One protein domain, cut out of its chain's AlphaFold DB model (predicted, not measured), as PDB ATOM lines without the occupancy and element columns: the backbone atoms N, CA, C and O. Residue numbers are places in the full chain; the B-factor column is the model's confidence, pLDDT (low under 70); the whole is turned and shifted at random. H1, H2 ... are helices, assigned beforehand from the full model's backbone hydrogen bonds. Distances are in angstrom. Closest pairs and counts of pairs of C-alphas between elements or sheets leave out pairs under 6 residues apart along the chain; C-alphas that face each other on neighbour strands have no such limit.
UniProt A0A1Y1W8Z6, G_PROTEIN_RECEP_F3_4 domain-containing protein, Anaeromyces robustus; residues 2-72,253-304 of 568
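What this domain is: This is residues 2 to 72 and 253 to 304 of the 568 residues of the protein "G_PROTEIN_RECEP_F3_4 domain-containing protein" of Anaeromyces robustus (UniProt A0A1Y1W8Z6). With little regular structure, this is a small helical body, H5 folding back beside H4 to reach H3 and H1 crosswise near H4, and a long loop, residues 34 to 72, whose residues 49 to 55 stick out. The 123 printed residues include five named helices, H1 to H5, and no named strand: all helix, loose, radius of gyration of the C-alphas 18.9 A, spans 59 by 31 by 23 A.

How they stand to each other: Start at H1, residues 5 to 13, close but not clearly touching H4, residues 268 to 278, about perpendicular at 81 degrees; closest C-alphas, Val 8 and Ala 274, 6.9 A. H2, residues 30 to 33, touches no helix. H3, residues 258 to 266, meets H4 only through their link. H5, residues 288 to 303, makes a hairpin with H4: they touch, opposite ways, at a shallow tilt of 20 degrees; closest C-alphas, Pro 268 and Cys 295, 5.5 A. H5 touches H3 with residues 298 to 303 alone, opposite ways, at 36 degrees, only just steep; closest C-alphas, Glu 259 and Leu 303, 4.9 A. Every O i to N i+4 pair is within hydrogen-bond range in H1, H3, H4 and H5; H2 is too short for one.

Where its parts are: Find C-alpha 5 at (-32.372, 84.535, 116.396), where H1 begins and runs 12.3 A. H3 runs 12.3 A, H4 15.2 A, and H5 22.6 A to C-alpha 303 at (-30.715, 75.427, 142.745).

The domain as a whole: The C-alphas farthest apart, Asp 54 and Thr 283, are 60.1 A apart. Residues 73 to 252 are not printed; C-alphas 72 and 253 are 12.2 A apart. H1 to H2 is a long link. Look for pLDDT under 70 at residues 30 to 72, 253 to 256 and 282 to 285.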
ATOM      1  N   TRP A   2     -39.908  83.047 119.664       71.88
ATOM      2  CA  TRP A   2     -39.802  83.782 120.934       71.88
ATOM      3  C   TRP A   2     -38.364  83.935 121.445       71.88
ATOM      4  O   TRP A   2     -38.154  84.715 122.361       71.88
ATOM      5  N   LEU A   3     -37.387  83.248 120.844       83.00
ATOM      6  CA  LEU A   3     -35.953  83.358 121.154       83.00
ATOM      7  C   LEU A   3     -35.259  84.326 120.184       83.00
ATOM      8  O   LEU A   3     -35.640  84.367 119.014       83.00
ATOM      9  N   ASP A   4     -34.242  85.051 120.652       88.00
ATOM     10  CA  ASP A   4     -33.406  85.932 119.824       88.00
ATOM     11  C   ASP A   4     -32.626  85.110 118.782       88.00
ATOM     12  O   ASP A   4     -31.722  84.338 119.111       88.00
ATOM     13  N   GLU A   5     -32.980  85.275 117.505       88.56
ATOM     14  CA  GLU A   5     -32.372  84.535 116.396       88.56
ATOM     15  C   GLU A   5     -30.865  84.784 116.252       88.56
ATOM     16  O   GLU A   5     -30.139  83.892 115.813       88.56
ATOM     17  N   ALA A   6     -30.374  85.977 116.601       91.50
ATOM     18  CA  ALA A   6     -28.949  86.280 116.534       91.50
ATOM     19  C   ALA A   6     -28.185  85.529 117.629       91.50
ATOM     20  O   ALA A   6     -27.130  84.959 117.353       91.50
ATOM     21  N   ALA A   7     -28.745  85.465 118.841       91.19
ATOM     22  CA  ALA A   7     -28.169  84.693 119.938       91.19
ATOM     23  C   ALA A   7     -28.198  83.181 119.663       91.19
ATOM     24  O   ALA A   7     -27.228  82.486 119.954       91.19
ATOM     25  N   VAL A   8     -29.275  82.674 119.050       90.88
ATOM     26  CA  VAL A   8     -29.358  81.273 118.607       90.88
ATOM     27  C   VAL A   8     -28.282  80.965 117.564       90.88
ATOM     28  O   VAL A   8     -27.606  79.951 117.692       90.88
ATOM     29  N   LYS A   9     -28.082  81.829 116.561       91.69
ATOM     30  CA  LYS A   9     -27.035  81.626 115.542       91.69
ATOM     31  C   LYS A   9     -25.630  81.649 116.139       91.69
ATOM     32  O   LYS A   9     -24.835  80.771 115.831       91.69
ATOM     33  N   ASP A  10     -25.342  82.603 117.023       92.75
ATOM     34  CA  ASP A  10     -24.056  82.665 117.734       92.75
ATOM     35  C   ASP A  10     -23.817  81.416 118.598       92.75
ATOM     36  O   ASP A  10     -22.708  80.884 118.632       92.75
ATOM     37  N   TRP A  11     -24.860  80.913 119.262       91.31
ATOM     38  CA  TRP A  11     -24.798  79.643 119.983       91.31
ATOM     39  C   TRP A  11     -24.513  78.469 119.045       91.31
ATOM     40  O   TRP A  11     -23.596  77.699 119.320       91.31
ATOM     41  N   GLN A  12     -25.227  78.366 117.919       90.81
ATOM     42  CA  GLN A  12     -24.996  77.323 116.923       90.81
ATOM     43  C   GLN A  12     -23.547  77.347 116.432       90.81
ATOM     44  O   GLN A  12     -22.892  76.318 116.472       90.81
ATOM     45  N   GLU A  13     -23.004  78.506 116.061       91.06
ATOM     46  CA  GLU A  13     -21.651  78.635 115.494       91.06
ATOM     47  C   GLU A  13     -20.507  78.291 116.473       91.06
ATOM     48  O   GLU A  13     -19.370  78.055 116.047       91.06
ATOM     49  N   LYS A  14     -20.774  78.247 117.782       89.69
ATOM     50  CA  LYS A  14     -19.775  77.927 118.813       89.69
ATOM     51  C   LYS A  14     -19.568  76.413 118.974       89.69
ATOM     52  O   LYS A  14     -20.387  75.605 118.551       89.69
ATOM     53  N   PRO A  15     -18.437  75.970 119.553       87.81
ATOM     54  CA  PRO A  15     -18.290  74.574 119.953       87.81
ATOM     55  C   PRO A  15     -19.249  74.235 121.102       87.81
ATOM     56  O   PRO A  15     -19.453  75.066 121.987       87.81
ATOM     57  N   TYR A  16     -19.763  72.999 121.112       84.94
ATOM     58  CA  TYR A  16     -20.667  72.534 122.165       84.94
ATOM     59  C   TYR A  16     -20.005  72.663 123.552       84.94
ATOM     60  O   TYR A  16     -18.848  72.240 123.709       84.94
ATOM     61  N   PRO A  17     -20.698  73.236 124.551       85.00
ATOM     62  CA  PRO A  17     -20.178  73.392 125.909       85.00
ATOM     63  C   PRO A  17     -19.749  72.057 126.530       85.00
ATOM     64  O   PRO A  17     -20.428  71.045 126.399       85.00
ATOM     65  N   LYS A  18     -18.619  72.023 127.249       83.44
ATOM     66  CA  LYS A  18     -18.165  70.784 127.918       83.44
ATOM     67  C   LYS A  18     -18.728  70.627 129.322       83.44
ATOM     68  O   LYS A  18     -18.634  69.548 129.905       83.44
ATOM     69  N   THR A  19     -19.226  71.715 129.897       81.00
ATOM     70  CA  THR A  19     -19.777  71.752 131.250       81.00
ATOM     71  C   THR A  19     -21.016  72.637 131.274       81.00
ATOM     72  O   THR A  19     -21.079  73.622 130.544       81.00
ATOM     73  N   SER A  20     -21.955  72.355 132.179       77.44
ATOM     74  CA  SER A  20     -23.181  73.151 132.364       77.44
ATOM     75  C   SER A  20     -22.930  74.621 132.742       77.44
ATOM     76  O   SER A  20     -23.835  75.449 132.671       77.44
ATOM     77  N   LEU A  21     -21.699  74.961 133.146       77.44
ATOM     78  CA  LEU A  21     -21.261  76.327 133.443       77.44
ATOM     79  C   LEU A  21     -20.903  77.140 132.191       77.44
ATOM     80  O   LEU A  21     -20.842  78.362 132.271       77.44
ATOM     81  N   GLU A  22     -20.629  76.477 131.068       83.56
ATOM     82  CA  GLU A  22     -20.232  77.106 129.801       83.56
ATOM     83  C   GLU A  22     -21.433  77.400 128.885       83.56
ATOM     84  O   GLU A  22     -21.267  78.019 127.834       83.56
ATOM     85  N   ASN A  23     -22.635  76.980 129.286       84.12
ATOM     86  CA  ASN A  23     -23.850  77.114 128.491       84.12
ATOM     87  C   ASN A  23     -24.256  78.586 128.316       84.12
ATOM     88  O   ASN A  23     -24.303  79.330 129.302       84.12
ATOM     89  N   PRO A  24     -24.557  79.034 127.082       86.88
ATOM     90  CA  PRO A  24     -24.978  80.402 126.850       86.88
ATOM     91  C   PRO A  24     -26.427  80.618 127.271       86.88
ATOM     92  O   PRO A  24     -27.258  79.713 127.263       86.88
ATOM     93  N   ILE A  25     -26.733  81.873 127.573       87.12
ATOM     94  CA  ILE A  25     -28.098  82.330 127.780       87.12
ATOM     95  C   ILE A  25     -28.628  82.736 126.415       87.12
ATOM     96  O   ILE A  25     -28.058  83.618 125.770       87.12
ATOM     97  N   ILE A  26     -29.726  82.123 125.994       88.06
ATOM     98  CA  ILE A  26     -30.441  82.546 124.795       88.06
ATOM     99  C   ILE A  26     -31.599  83.427 125.271       88.06
ATOM    100  O   ILE A  26     -32.546  82.899 125.865       88.06
ATOM    101  N   PRO A  27     -31.508  84.759 125.112       83.69
ATOM    102  CA  PRO A  27     -32.568  85.655 125.532       83.69
ATOM    103  C   PRO A  27     -33.802  85.476 124.645       83.69
ATOM    104  O   PRO A  27     -33.737  84.977 123.517       83.69
ATOM    105  N   PHE A  28     -34.943  85.904 125.170       77.06
ATOM    106  CA  PHE A  28     -36.149  86.026 124.368       77.06
ATOM    107  C   PHE A  28     -36.045  87.247 123.447       77.06
ATOM    108  O   PHE A  28     -35.458  88.261 123.824       77.06
ATOM    109  N   ASP A  29     -36.627  87.163 122.251       78.44
ATOM    110  CA  ASP A  29     -36.744  88.323 121.367       78.44
ATOM    111  C   ASP A  29     -37.785  89.286 121.952       78.44
ATOM    112  O   ASP A  29     -38.999  89.086 121.822       78.44
ATOM    113  N   GLU A  30     -37.299  90.340 122.610       67.31
ATOM    114  CA  GLU A  30     -38.132  91.365 123.237       67.31
ATOM    115  C   GLU A  30     -39.110  92.001 122.231       67.31
ATOM    116  O   GLU A  30     -40.266  92.260 122.568       67.31
ATOM    117  N   ASN A  31     -38.718  92.183 120.964       66.75
ATOM    118  CA  ASN A  31     -39.566  92.826 119.953       66.75
ATOM    119  C   ASN A  31     -40.746  91.947 119.518       66.75
ATOM    120  O   ASN A  31     -41.793  92.463 119.109       66.75
ATOM    121  N   LEU A  32     -40.577  90.626 119.579       60.47
ATOM    122  CA  LEU A  32     -41.634  89.651 119.325       60.47
ATOM    123  C   LEU A  32     -42.508  89.448 120.567       60.47
ATOM    124  O   LEU A  32     -43.729  89.374 120.427       60.47
ATOM    125  N   ALA A  33     -41.910  89.463 121.762       50.97
ATOM    126  CA  ALA A  33     -42.628  89.395 123.033       50.97
ATOM    127  C   ALA A  33     -43.600  90.576 123.216       50.97
ATOM    128  O   ALA A  33     -44.734  90.374 123.632       50.97
ATOM    129  N   TYR A  34     -43.223  91.796 122.816       53.25
ATOM    130  CA  TYR A  34     -44.114  92.963 122.892       53.25
ATOM    131  C   TYR A  34     -45.271  92.962 121.874       53.25
ATOM    132  O   TYR A  34     -46.206  93.751 122.019       53.25
ATOM    133  N   LYS A  35     -45.235  92.113 120.835       50.72
ATOM    134  CA  LYS A  35     -46.277  92.066 119.791       50.72
ATOM    135  C   LYS A  35     -47.404  91.074 120.079       50.72
ATOM    136  O   LYS A  35     -48.470  91.213 119.480       50.72
ATOM    137  N   SER A  36     -47.212  90.107 120.977       49.66
ATOM    138  CA  SER A  36     -48.281  89.222 121.442       49.66
ATOM    139  C   SER A  36     -48.780  89.673 122.810       49.66
ATOM    140  O   SER A  36     -48.016  89.806 123.756       49.66
ATOM    141  N   TYR A  37     -50.096  89.834 122.948       49.25
ATOM    142  CA  TYR A  37     -50.791  90.073 124.223       49.25
ATOM    143  C   TYR A  37     -50.552  88.959 125.256       49.25
ATOM    144  O   TYR A  37     -50.993  89.085 126.387       49.25
ATOM    145  N   ILE A  38     -49.850  87.883 124.886       43.88
ATOM    146  CA  ILE A  38     -49.486  86.746 125.723       43.88
ATOM    147  C   ILE A  38     -47.962  86.565 125.655       43.88
ATOM    148  O   ILE A  38     -47.420  86.317 124.578       43.88
ATOM    149  N   ILE A  39     -47.282  86.669 126.796       41.09
ATOM    150  CA  ILE A  39     -45.844  86.426 126.974       41.09
ATOM    151  C   ILE A  39     -45.702  85.246 127.945       41.09
ATOM    152  O   ILE A  39     -46.268  85.273 129.032       41.09
ATOM    153  N   HIS A  40     -44.991  84.180 127.561       37.12
ATOM    154  CA  HIS A  40     -44.814  82.960 128.381       37.12
ATOM    155  C   HIS A  40     -46.120  82.301 128.873       37.12
ATOM    156  O   HIS A  40     -46.163  81.711 129.948       37.12
ATOM    157  N   GLY A  41     -47.202  82.407 128.094       36.59
ATOM    158  CA  GLY A  41     -48.523  81.912 128.500       36.59
ATOM    159  C   GLY A  41     -49.264  82.826 129.485       36.59
ATOM    160  O   GLY A  41     -50.364  82.481 129.900       36.59
ATOM    161  N   MET A  42     -48.704  83.990 129.824       34.28
ATOM    162  CA  MET A  42     -49.356  85.024 130.625       34.28
ATOM    163  C   MET A  42     -49.842  86.150 129.720       34.28
ATOM    164  O   MET A  42     -49.060  86.744 128.979       34.28
ATOM    165  N   MET A  43     -51.139  86.444 129.774       42.72
ATOM    166  CA  MET A  43     -51.717  87.562 129.041       42.72
ATOM    167  C   MET A  43     -51.415  88.880 129.768       42.72
ATOM    168  O   MET A  43     -51.782  89.044 130.931       42.72
ATOM    169  N   TYR A  44     -50.762  89.829 129.093       41.34
ATOM    170  CA  TYR A  44     -50.714  91.217 129.547       41.34
ATOM    171  C   TYR A  44     -52.026  91.878 129.156       41.34
ATOM    172  O   TYR A  44     -52.158  92.432 128.065       41.34
ATOM    173  N   ASP A  45     -52.998  91.794 130.055       45.09
ATOM    174  CA  ASP A  45     -54.260  92.492 129.900       45.09
ATOM    175  C   ASP A  45     -54.362  93.662 130.875       45.09
ATOM    176  O   ASP A  45     -53.875  93.605 132.010       45.09
ATOM    177  N   ASN A  46     -55.006  94.738 130.437       46.78
ATOM    178  CA  ASN A  46     -55.454  95.760 131.363       46.78
ATOM    179  C   ASN A  46     -56.866  95.372 131.828       46.78
ATOM    180  O   ASN A  46     -57.679  94.884 131.058       46.78
ATOM    181  N   LEU A  47     -57.200  95.600 133.097       45.34
ATOM    182  CA  LEU A  47     -58.557  95.353 133.616       45.34
ATOM    183  C   LEU A  47     -59.655  96.177 132.905       45.34
ATOM    184  O   LEU A  47     -60.829  96.015 133.218       45.34
ATOM    185  N   TYR A  48     -59.274  97.079 131.999       49.53
ATOM    186  CA  TYR A  48     -60.134  98.043 131.319       49.53
ATOM    187  C   TYR A  48     -60.548  97.602 129.906       49.53
ATOM    188  O   TYR A  48     -61.286  98.330 129.247       49.53
ATOM    189  N   SER A  49     -60.069  96.458 129.418       51.25
ATOM    190  CA  SER A  49     -60.376  95.926 128.085       51.25
ATOM    191  C   SER A  49     -61.710  95.170 128.047       51.25
ATOM    192  O   SER A  49     -62.270  94.977 126.968       51.25
ATOM    193  N   PHE A  50     -62.254  94.801 129.214       56.94
ATOM    194  CA  PHE A  50     -63.533  94.108 129.359       56.94
ATOM    195  C   PHE A  50     -64.576  94.991 130.055       56.94
ATOM    196  O   PHE A  50     -64.391  95.405 131.201       56.94
ATOM    197  N   ASP A  51     -65.704  95.234 129.383       56.31
ATOM    198  CA  ASP A  51     -66.876  95.885 129.977       56.31
ATOM    199  C   ASP A  51     -67.657  94.872 130.826       56.31
ATOM    200  O   ASP A  51     -68.378  94.016 130.305       56.31
ATOM    201  N   TYR A  52     -67.532  94.974 132.150       63.94
ATOM    202  CA  TYR A  52     -68.366  94.220 133.085       63.94
ATOM    203  C   TYR A  52     -69.494  95.123 133.607       63.94
ATOM    204  O   TYR A  52     -69.205  96.156 134.216       63.94
ATOM    205  N   PRO A  53     -70.778  94.748 133.434       61.00
ATOM    206  CA  PRO A  53     -71.917  95.626 133.728       61.00
ATOM    207  C   PRO A  53     -71.992  96.075 135.196       61.00
ATOM    208  O   PRO A  53     -72.484  97.168 135.479       61.00
ATOM    209  N   ASP A  54     -71.441  95.274 136.112       62.16
ATOM    210  CA  ASP A  54     -71.492  95.518 137.558       62.16
ATOM    211  C   ASP A  54     -70.180  96.084 138.139       62.16
ATOM    212  O   ASP A  54     -70.118  96.429 139.322       62.16
ATOM    213  N   VAL A  55     -69.122  96.221 137.327       55.94
ATOM    214  CA  VAL A  55     -67.804  96.710 137.769       55.94
ATOM    215  C   VAL A  55     -67.517  98.061 137.122       55.94
ATOM    216  O   VAL A  55     -67.070  98.155 135.987       55.94
ATOM    217  N   LYS A  56     -67.769  99.142 137.868       51.38
ATOM    218  CA  LYS A  56     -67.673 100.513 137.340       51.38
ATOM    219  C   LYS A  56     -66.246 101.080 137.322       51.38
ATOM    220  O   LYS A  56     -65.911 101.835 136.419       51.38
ATOM    221  N   TYR A  57     -65.434 100.758 138.335       51.59
ATOM    222  CA  TYR A  57     -64.031 101.175 138.466       51.59
ATOM    223  C   TYR A  57     -63.258 100.168 139.328       51.59
ATOM    224  O   TYR A  57     -63.766  99.732 140.362       51.59
ATOM    225  N   VAL A  58     -62.013  99.865 138.955       49.00
ATOM    226  CA  VAL A  58     -61.071  99.077 139.768       49.00
ATOM    227  C   VAL A  58     -59.833  99.924 140.056       49.00
ATOM    228  O   VAL A  58     -59.266 100.535 139.151       49.00
ATOM    229  N   TYR A  59     -59.430  99.978 141.328       46.31
ATOM    230  CA  TYR A  59     -58.230 100.675 141.788       46.31
ATOM    231  C   TYR A  59     -57.405  99.738 142.670       46.31
ATOM    232  O   TYR A  59     -57.847  99.344 143.748       46.31
ATOM    233  N   THR A  60     -56.201  99.391 142.220       47.59
ATOM    234  CA  THR A  60     -55.237  98.580 142.968       47.59
ATOM    235  C   THR A  60     -54.197  99.492 143.630       47.59
ATOM    236  O   THR A  60     -53.321 100.031 142.957       47.59
ATOM    237  N   PRO A  61     -54.256  99.715 144.956       40.59
ATOM    238  CA  PRO A  61     -53.236 100.505 145.639       40.59
ATOM    239  C   PRO A  61     -51.913  99.722 145.744       40.59
ATOM    240  O   PRO A  61     -51.881  98.640 146.325       40.59
ATOM    241  N   GLY A  62     -50.807 100.286 145.241       42.09
ATOM    242  CA  GLY A  62     -49.462  99.711 145.384       42.09
ATOM    243  C   GLY A  62     -48.348 100.579 144.781       42.09
ATOM    244  O   GLY A  62     -48.610 101.439 143.946       42.09
ATOM    245  N   ILE A  63     -47.100 100.363 145.216       36.16
ATOM    246  CA  ILE A  63     -45.881 100.927 144.607       36.16
ATOM    247  C   ILE A  63     -45.179  99.766 143.889       36.16
ATOM    248  O   ILE A  63     -44.924  98.737 144.515       36.16
ATOM    249  N   SER A  64     -44.899  99.896 142.588       35.97
ATOM    250  CA  SER A  64     -44.252  98.839 141.799       35.97
ATOM    251  C   SER A  64     -42.769  98.711 142.145       35.97
ATOM    252  O   SER A  64     -42.048  99.710 142.152       35.97
ATOM    253  N   SER A  65     -42.294  97.485 142.369       37.47
ATOM    254  CA  SER A  65     -40.856  97.198 142.339       37.47
ATOM    255  C   SER A  65     -40.392  96.956 140.897       37.47
ATOM    256  O   SER A  65     -41.184  96.577 140.037       37.47
ATOM    257  N   ILE A  66     -39.113  97.236 140.644       35.00
ATOM    258  CA  ILE A  66     -38.482  97.462 139.331       35.00
ATOM    259  C   ILE A  66     -38.523  96.269 138.345       35.00
ATOM    260  O   ILE A  66     -38.173  96.451 137.186       35.00
ATOM    261  N   GLN A  67     -39.008  95.084 138.729       36.91
ATOM    262  CA  GLN A  67     -39.101  93.911 137.841       36.91
ATOM    263  C   GLN A  67     -40.471  93.210 137.949       36.91
ATOM    264  O   GLN A  67     -40.619  92.135 138.523       36.91
ATOM    265  N   THR A  68     -41.485  93.883 137.391       34.06
ATOM    266  CA  THR A  68     -42.706  93.306 136.775       34.06
ATOM    267  C   THR A  68     -43.665  92.431 137.599       34.06
ATOM    268  O   THR A  68     -44.564  91.831 137.020       34.06
ATOM    269  N   GLY A  69     -43.609  92.439 138.934       41.53
ATOM    270  CA  GLY A  69     -44.651  91.821 139.769       41.53
ATOM    271  C   GLY A  69     -45.170  92.738 140.876       41.53
ATOM    272  O   GLY A  69     -44.528  92.887 141.914       41.53
ATOM    273  N   THR A  70     -46.357  93.329 140.705       43.88
ATOM    274  CA  THR A  70     -47.122  93.908 141.821       43.88
ATOM    275  C   THR A  70     -47.992  92.823 142.444       43.88
ATOM    276  O   THR A  70     -49.101  92.567 141.983       43.88
ATOM    277  N   GLY A  71     -47.503  92.173 143.498       48.00
ATOM    278  CA  GLY A  71     -48.344  91.328 144.345       48.00
ATOM    279  C   GLY A  71     -49.149  92.183 145.325       48.00
ATOM    280  O   GLY A  71     -48.586  93.044 146.005       48.00
ATOM    281  N   LEU A  72     -50.456  91.952 145.443       53.16
ATOM    282  CA  LEU A  72     -51.256  92.578 146.496       53.16
ATOM    283  C   LEU A  72     -51.034  91.809 147.809       53.16
ATOM    284  O   LEU A  72     -51.497  90.685 147.972       53.16
ATOM    285  N   PRO A 253     -41.490  87.458 144.818       51.44
ATOM    286  CA  PRO A 253     -40.404  87.763 143.887       51.44
ATOM    287  C   PRO A 253     -39.162  86.881 144.046       51.44
ATOM    288  O   PRO A 253     -38.749  86.548 145.157       51.44
ATOM    289  N   TYR A 254     -38.528  86.590 142.910       52.72
ATOM    290  CA  TYR A 254     -37.327  85.756 142.796       52.72
ATOM    291  C   TYR A 254     -36.091  86.318 143.513       52.72
ATOM    292  O   TYR A 254     -35.191  85.572 143.885       52.72
ATOM    293  N   THR A 255     -36.069  87.620 143.807       54.47
ATOM    294  CA  THR A 255     -34.880  88.323 144.311       54.47
ATOM    295  C   THR A 255     -34.440  87.926 145.719       54.47
ATOM    296  O   THR A 255     -33.328  88.265 146.120       54.47
ATOM    297  N   ASN A 256     -35.290  87.243 146.490       59.59
ATOM    298  CA  ASN A 256     -34.951  86.827 147.853       59.59
ATOM    299  C   ASN A 256     -34.167  85.504 147.902       59.59
ATOM    300  O   ASN A 256     -33.593  85.192 148.944       59.59
ATOM    301  N   PHE A 257     -34.119  84.755 146.796       70.06
ATOM    302  CA  PHE A 257     -33.392  83.492 146.685       70.06
ATOM    303  C   PHE A 257     -32.316  83.628 145.607       70.06
ATOM    304  O   PHE A 257     -32.608  83.742 144.418       70.06
ATOM    305  N   MET A 258     -31.048  83.644 146.027       76.38
ATOM    306  CA  MET A 258     -29.911  83.802 145.112       76.38
ATOM    307  C   MET A 258     -29.862  82.667 144.082       76.38
ATOM    308  O   MET A 258     -29.462  82.879 142.943       76.38
ATOM    309  N   GLU A 259     -30.310  81.483 144.481       83.38
ATOM    310  CA  GLU A 259     -30.449  80.283 143.667       83.38
ATOM    311  C   GLU A 259     -31.429  80.494 142.503       83.38
ATOM    312  O   GLU A 259     -31.155  80.078 141.381       83.38
ATOM    313  N   THR A 260     -32.531  81.217 142.724       80.38
ATOM    314  CA  THR A 260     -33.485  81.535 141.654       80.38
ATOM    315  C   THR A 260     -32.929  82.581 140.697       80.38
ATOM    316  O   THR A 260     -33.040  82.414 139.489       80.38
ATOM    317  N   ASN A 261     -32.218  83.594 141.205       79.69
ATOM    318  CA  ASN A 261     -31.485  84.518 140.331       79.69
ATOM    319  C   ASN A 261     -30.420  83.774 139.497       79.69
ATOM    320  O   ASN A 261     -30.181  84.119 138.340       79.69
ATOM    321  N   ASN A 262     -29.771  82.751 140.067       82.81
ATOM    322  CA  ASN A 262     -28.841  81.893 139.328       82.81
ATOM    323  C   ASN A 262     -29.570  81.067 138.260       82.81
ATOM    324  O   ASN A 262     -29.061  80.929 137.156       82.81
ATOM    325  N   LEU A 263     -30.759  80.548 138.563       86.44
ATOM    326  CA  LEU A 263     -31.586  79.824 137.600       86.44
ATOM    327  C   LEU A 263     -31.986  80.716 136.417       86.44
ATOM    328  O   LEU A 263     -31.745  80.345 135.270       86.44
ATOM    329  N   ASP A 264     -32.508  81.909 136.702       80.00
ATOM    330  CA  ASP A 264     -32.925  82.888 135.696       80.00
ATOM    331  C   ASP A 264     -31.740  83.348 134.844       80.00
ATOM    332  O   ASP A 264     -31.806  83.349 133.615       80.00
ATOM    333  N   SER A 265     -30.616  83.670 135.490       82.25
ATOM    334  CA  SER A 265     -29.391  84.076 134.794       82.25
ATOM    335  C   SER A 265     -28.741  82.954 133.997       82.25
ATOM    336  O   SER A 265     -27.867  83.248 133.196       82.25
ATOM    337  N   ARG A 266     -29.134  81.689 134.172       84.69
ATOM    338  CA  ARG A 266     -28.670  80.592 133.313       84.69
ATOM    339  C   ARG A 266     -29.645  80.206 132.213       84.69
ATOM    340  O   ARG A 266     -29.230  79.536 131.279       84.69
ATOM    341  N   GLY A 267     -30.914  80.602 132.310       87.94
ATOM    342  CA  GLY A 267     -31.920  80.362 131.275       87.94
ATOM    343  C   GLY A 267     -32.016  78.909 130.767       87.94
ATOM    344  O   GLY A 267     -32.078  78.718 129.554       87.94
ATOM    345  N   PRO A 268     -32.062  77.868 131.627       89.62
ATOM    346  CA  PRO A 268     -32.062  76.471 131.166       89.62
ATOM    347  C   PRO A 268     -33.230  76.150 130.226       89.62
ATOM    348  O   PRO A 268     -33.083  75.381 129.282       89.62
ATOM    349  N   ILE A 269     -34.385  76.784 130.450       87.56
ATOM    350  CA  ILE A 269     -35.584  76.591 129.630       87.56
ATOM    351  C   ILE A 269     -35.409  77.179 128.227       87.56
ATOM    352  O   ILE A 269     -35.821  76.552 127.252       87.56
ATOM    353  N   SER A 270     -34.803  78.364 128.097       86.25
ATOM    354  CA  SER A 270     -34.602  78.964 126.777       86.25
ATOM    355  C   SER A 270     -33.590  78.168 125.957       86.25
ATOM    356  O   SER A 270     -33.825  77.937 124.772       86.25
ATOM    357  N   LEU A 271     -32.539  77.656 126.604       89.38
ATOM    358  CA  LEU A 271     -31.584  76.739 125.985       89.38
ATOM    359  C   LEU A 271     -32.246  75.418 125.563       89.38
ATOM    360  O   LEU A 271     -32.102  75.002 124.417       89.38
ATOM    361  N   PHE A 272     -33.041  74.797 126.440       90.19
ATOM    362  CA  PHE A 272     -33.796  73.582 126.122       90.19
ATOM    363  C   PHE A 272     -34.665  73.755 124.868       90.19
ATOM    364  O   PHE A 272     -34.652  72.919 123.966       90.19
ATOM    365  N   PHE A 273     -35.392  74.870 124.763       86.44
ATOM    366  CA  PHE A 273     -36.171  75.154 123.561       86.44
ATOM    367  C   PHE A 273     -35.301  75.433 122.338       86.44
ATOM    368  O   PHE A 273     -35.682  75.048 121.233       86.44
ATOM    369  N   ALA A 274     -34.135  76.054 122.505       87.06
ATOM    370  CA  ALA A 274     -33.219  76.247 121.393       87.06
ATOM    371  C   ALA A 274     -32.766  74.910 120.787       87.06
ATOM    372  O   ALA A 274     -32.813  74.762 119.564       87.06
ATOM    373  N   HIS A 275     -32.460  73.913 121.624       88.44
ATOM    374  CA  HIS A 275     -32.185  72.546 121.174       88.44
ATOM    375  C   HIS A 275     -33.356  71.948 120.387       88.44
ATOM    376  O   HIS A 275     -33.177  71.464 119.272       88.44
ATOM    377  N   LEU A 276     -34.579  72.024 120.928       85.62
ATOM    378  CA  LEU A 276     -35.753  71.420 120.288       85.62
ATOM    379  C   LEU A 276     -36.075  72.014 118.911       85.62
ATOM    380  O   LEU A 276     -36.521  71.285 118.024       85.62
ATOM    381  N   TYR A 277     -35.896  73.325 118.743       85.75
ATOM    382  CA  TYR A 277     -36.344  74.030 117.541       85.75
ATOM    383  C   TYR A 277     -35.245  74.277 116.514       85.75
ATOM    384  O   TYR A 277     -35.522  74.211 115.316       85.75
ATOM    385  N   TYR A 278     -34.029  74.591 116.957       86.06
ATOM    386  CA  TYR A 278     -32.974  75.065 116.064       86.06
ATOM    387  C   TYR A 278     -31.848  74.065 115.874       86.06
ATOM    388  O   TYR A 278     -31.241  74.077 114.805       86.06
ATOM    389  N   LYS A 279     -31.623  73.187 116.858       86.31
ATOM    390  CA  LYS A 279     -30.464  72.297 116.950       86.31
ATOM    391  C   LYS A 279     -29.121  73.040 116.965       86.31
ATOM    392  O   LYS A 279     -28.888  73.998 116.236       86.31
ATOM    393  N   HIS A 280     -28.197  72.590 117.786       84.81
ATOM    394  CA  HIS A 280     -26.823  73.033 117.874       84.81
ATOM    395  C   HIS A 280     -26.017  72.392 116.745       84.81
ATOM    396  O   HIS A 280     -25.656  71.220 116.813       84.81
ATOM    397  N   ASN A 281     -25.672  73.185 115.726       76.12
ATOM    398  CA  ASN A 281     -24.910  72.725 114.559       76.12
ATOM    399  C   ASN A 281     -25.553  71.548 113.792       76.12
ATOM    400  O   ASN A 281     -26.645  71.072 114.092       76.12
ATOM    401  N   GLU A 282     -24.867  71.080 112.745       64.75
ATOM    402  CA  GLU A 282     -25.252  69.884 111.980       64.75
ATOM    403  C   GLU A 282     -24.803  68.558 112.644       64.75
ATOM    404  O   GLU A 282     -24.948  67.496 112.039       64.75
ATOM    405  N   THR A 283     -24.262  68.572 113.873       55.19
ATOM    406  CA  THR A 283     -23.682  67.373 114.515       55.19
ATOM    407  C   THR A 283     -24.020  67.208 116.001       55.19
ATOM    408  O   THR A 283     -23.813  68.127 116.783       55.19
ATOM    409  N   GLU A 284     -24.439  65.980 116.344       64.44
ATOM    410  CA  GLU A 284     -24.452  65.286 117.653       64.44
ATOM    411  C   GLU A 284     -24.806  66.091 118.924       64.44
ATOM    412  O   GLU A 284     -24.057  66.094 119.893       64.44
ATOM    413  N   GLU A 285     -26.019  66.645 118.998       69.31
ATOM    414  CA  GLU A 285     -26.641  67.108 120.263       69.31
ATOM    415  C   GLU A 285     -27.052  65.977 121.226       69.31
ATOM    416  O   GLU A 285     -27.693  66.206 122.251       69.31
ATOM    417  N   GLY A 286     -26.735  64.730 120.883       77.31
ATOM    418  CA  GLY A 286     -27.263  63.565 121.576       77.31
ATOM    419  C   GLY A 286     -28.752  63.331 121.295       77.31
ATOM    420  O   GLY A 286     -29.326  63.779 120.300       77.31
ATOM    421  N   SER A 287     -29.366  62.524 122.148       88.81
ATOM    422  CA  SER A 287     -30.791  62.201 122.123       88.81
ATOM    423  C   SER A 287     -31.624  63.267 122.847       88.81
ATOM    424  O   SER A 287     -31.107  64.039 123.648       88.81
ATOM    425  N   LEU A 288     -32.950  63.260 122.657       88.06
ATOM    426  CA  LEU A 288     -33.862  64.091 123.463       88.06
ATOM    427  C   LEU A 288     -33.644  63.886 124.971       88.06
ATOM    428  O   LEU A 288     -33.780  64.826 125.747       88.06
ATOM    429  N   GLN A 289     -33.289  62.665 125.383       90.56
ATOM    430  CA  GLN A 289     -32.989  62.365 126.777       90.56
ATOM    431  C   GLN A 289     -31.753  63.124 127.270       90.56
ATOM    432  O   GLN A 289     -31.753  63.580 128.408       90.56
ATOM    433  N   ASP A 290     -30.730  63.282 126.429       89.44
ATOM    434  CA  ASP A 290     -29.506  64.005 126.778       89.44
ATOM    435  C   ASP A 290     -29.789  65.504 126.941       89.44
ATOM    436  O   ASP A 290     -29.404  66.085 127.950       89.44
ATOM    437  N   ILE A 291     -30.586  66.087 126.039       90.12
ATOM    438  CA  ILE A 291     -31.044  67.487 126.123       90.12
ATOM    439  C   ILE A 291     -31.888  67.727 127.390       90.12
ATOM    440  O   ILE A 291     -31.743  68.745 128.072       90.12
ATOM    441  N   VAL A 292     -32.781  66.790 127.734       90.81
ATOM    442  CA  VAL A 292     -33.575  66.866 128.974       90.81
ATOM    443  C   VAL A 292     -32.670  66.772 130.202       90.81
ATOM    444  O   VAL A 292     -32.825  67.570 131.126       90.81
ATOM    445  N   ASN A 293     -31.721  65.833 130.211       91.56
ATOM    446  CA  ASN A 293     -30.783  65.664 131.319       91.56
ATOM    447  C   ASN A 293     -29.902  66.905 131.497       91.56
ATOM    448  O   ASN A 293     -29.732  67.351 132.621       91.56
ATOM    449  N   GLU A 294     -29.425  67.514 130.412       90.88
ATOM    450  CA  GLU A 294     -28.672  68.767 130.468       90.88
ATOM    451  C   GLU A 294     -29.504  69.899 131.082       90.88
ATOM    452  O   GLU A 294     -29.036  70.605 131.977       90.88
ATOM    453  N   CYS A 295     -30.761  70.053 130.659       90.94
ATOM    454  CA  CYS A 295     -31.665  71.027 131.264       90.94
ATOM    455  C   CYS A 295     -31.835  70.766 132.771       90.94
ATOM    456  O   CYS A 295     -31.769  71.706 133.567       90.94
ATOM    457  N   CYS A 296     -32.027  69.507 133.174       90.12
ATOM    458  CA  CYS A 296     -32.113  69.117 134.581       90.12
ATOM    459  C   CYS A 296     -30.819  69.423 135.345       90.12
ATOM    460  O   CYS A 296     -30.893  70.003 136.422       90.12
ATOM    461  N   ASP A 297     -29.653  69.127 134.775       90.06
ATOM    462  CA  ASP A 297     -28.351  69.370 135.398       90.06
ATOM    463  C   ASP A 297     -28.102  70.868 135.625       90.06
ATOM    464  O   ASP A 297     -27.583  71.260 136.672       90.06
ATOM    465  N   ILE A 298     -28.491  71.732 134.679       89.88
ATOM    466  CA  ILE A 298     -28.394  73.191 134.853       89.88
ATOM    467  C   ILE A 298     -29.350  73.663 135.952       89.88
ATOM    468  O   ILE A 298     -28.963  74.505 136.765       89.88
ATOM    469  N   ILE A 299     -30.585  73.147 135.980       89.75
ATOM    470  CA  ILE A 299     -31.580  73.492 137.005       89.75
ATOM    471  C   ILE A 299     -31.068  73.078 138.385       89.75
ATOM    472  O   ILE A 299     -31.008  73.914 139.288       89.75
ATOM    473  N   ASP A 300     -30.660  71.821 138.537       87.56
ATOM    474  CA  ASP A 300     -30.156  71.280 139.792       87.56
ATOM    475  C   ASP A 300     -28.911  72.047 140.240       87.56
ATOM    476  O   ASP A 300     -28.854  72.508 141.379       87.56
ATOM    477  N   ASP A 301     -27.953  72.299 139.341       86.94
ATOM    478  CA  ASP A 301     -26.766  73.086 139.666       86.94
ATOM    479  C   ASP A 301     -27.138  74.513 140.106       86.94
ATOM    480  O   ASP A 301     -26.613  75.006 141.106       86.94
ATOM    481  N   SER A 302     -28.061  75.192 139.423       88.12
ATOM    482  CA  SER A 302     -28.511  76.540 139.805       88.12
ATOM    483  C   SER A 302     -29.217  76.586 141.159       88.12
ATOM    484  O   SER A 302     -29.068  77.569 141.890       88.12
ATOM    485  N   LEU A 303     -29.948  75.523 141.506       87.31
ATOM    486  CA  LEU A 303     -30.715  75.427 142.745       87.31
ATOM    487  C   LEU A 303     -29.891  74.967 143.955       87.31
ATOM    488  O   LEU A 303     -30.361  75.102 145.088       87.31
ATOM    489  N   ILE A 304     -28.670  74.455 143.762       86.88
ATOM    490  CA  ILE A 304     -27.788  74.112 144.884       86.88
ATOM    491  C   ILE A 304     -27.305  75.402 145.578       86.88
ATOM    492  O   ILE A 304     -26.612  76.220 144.960       86.88
TER     493      ILE A 304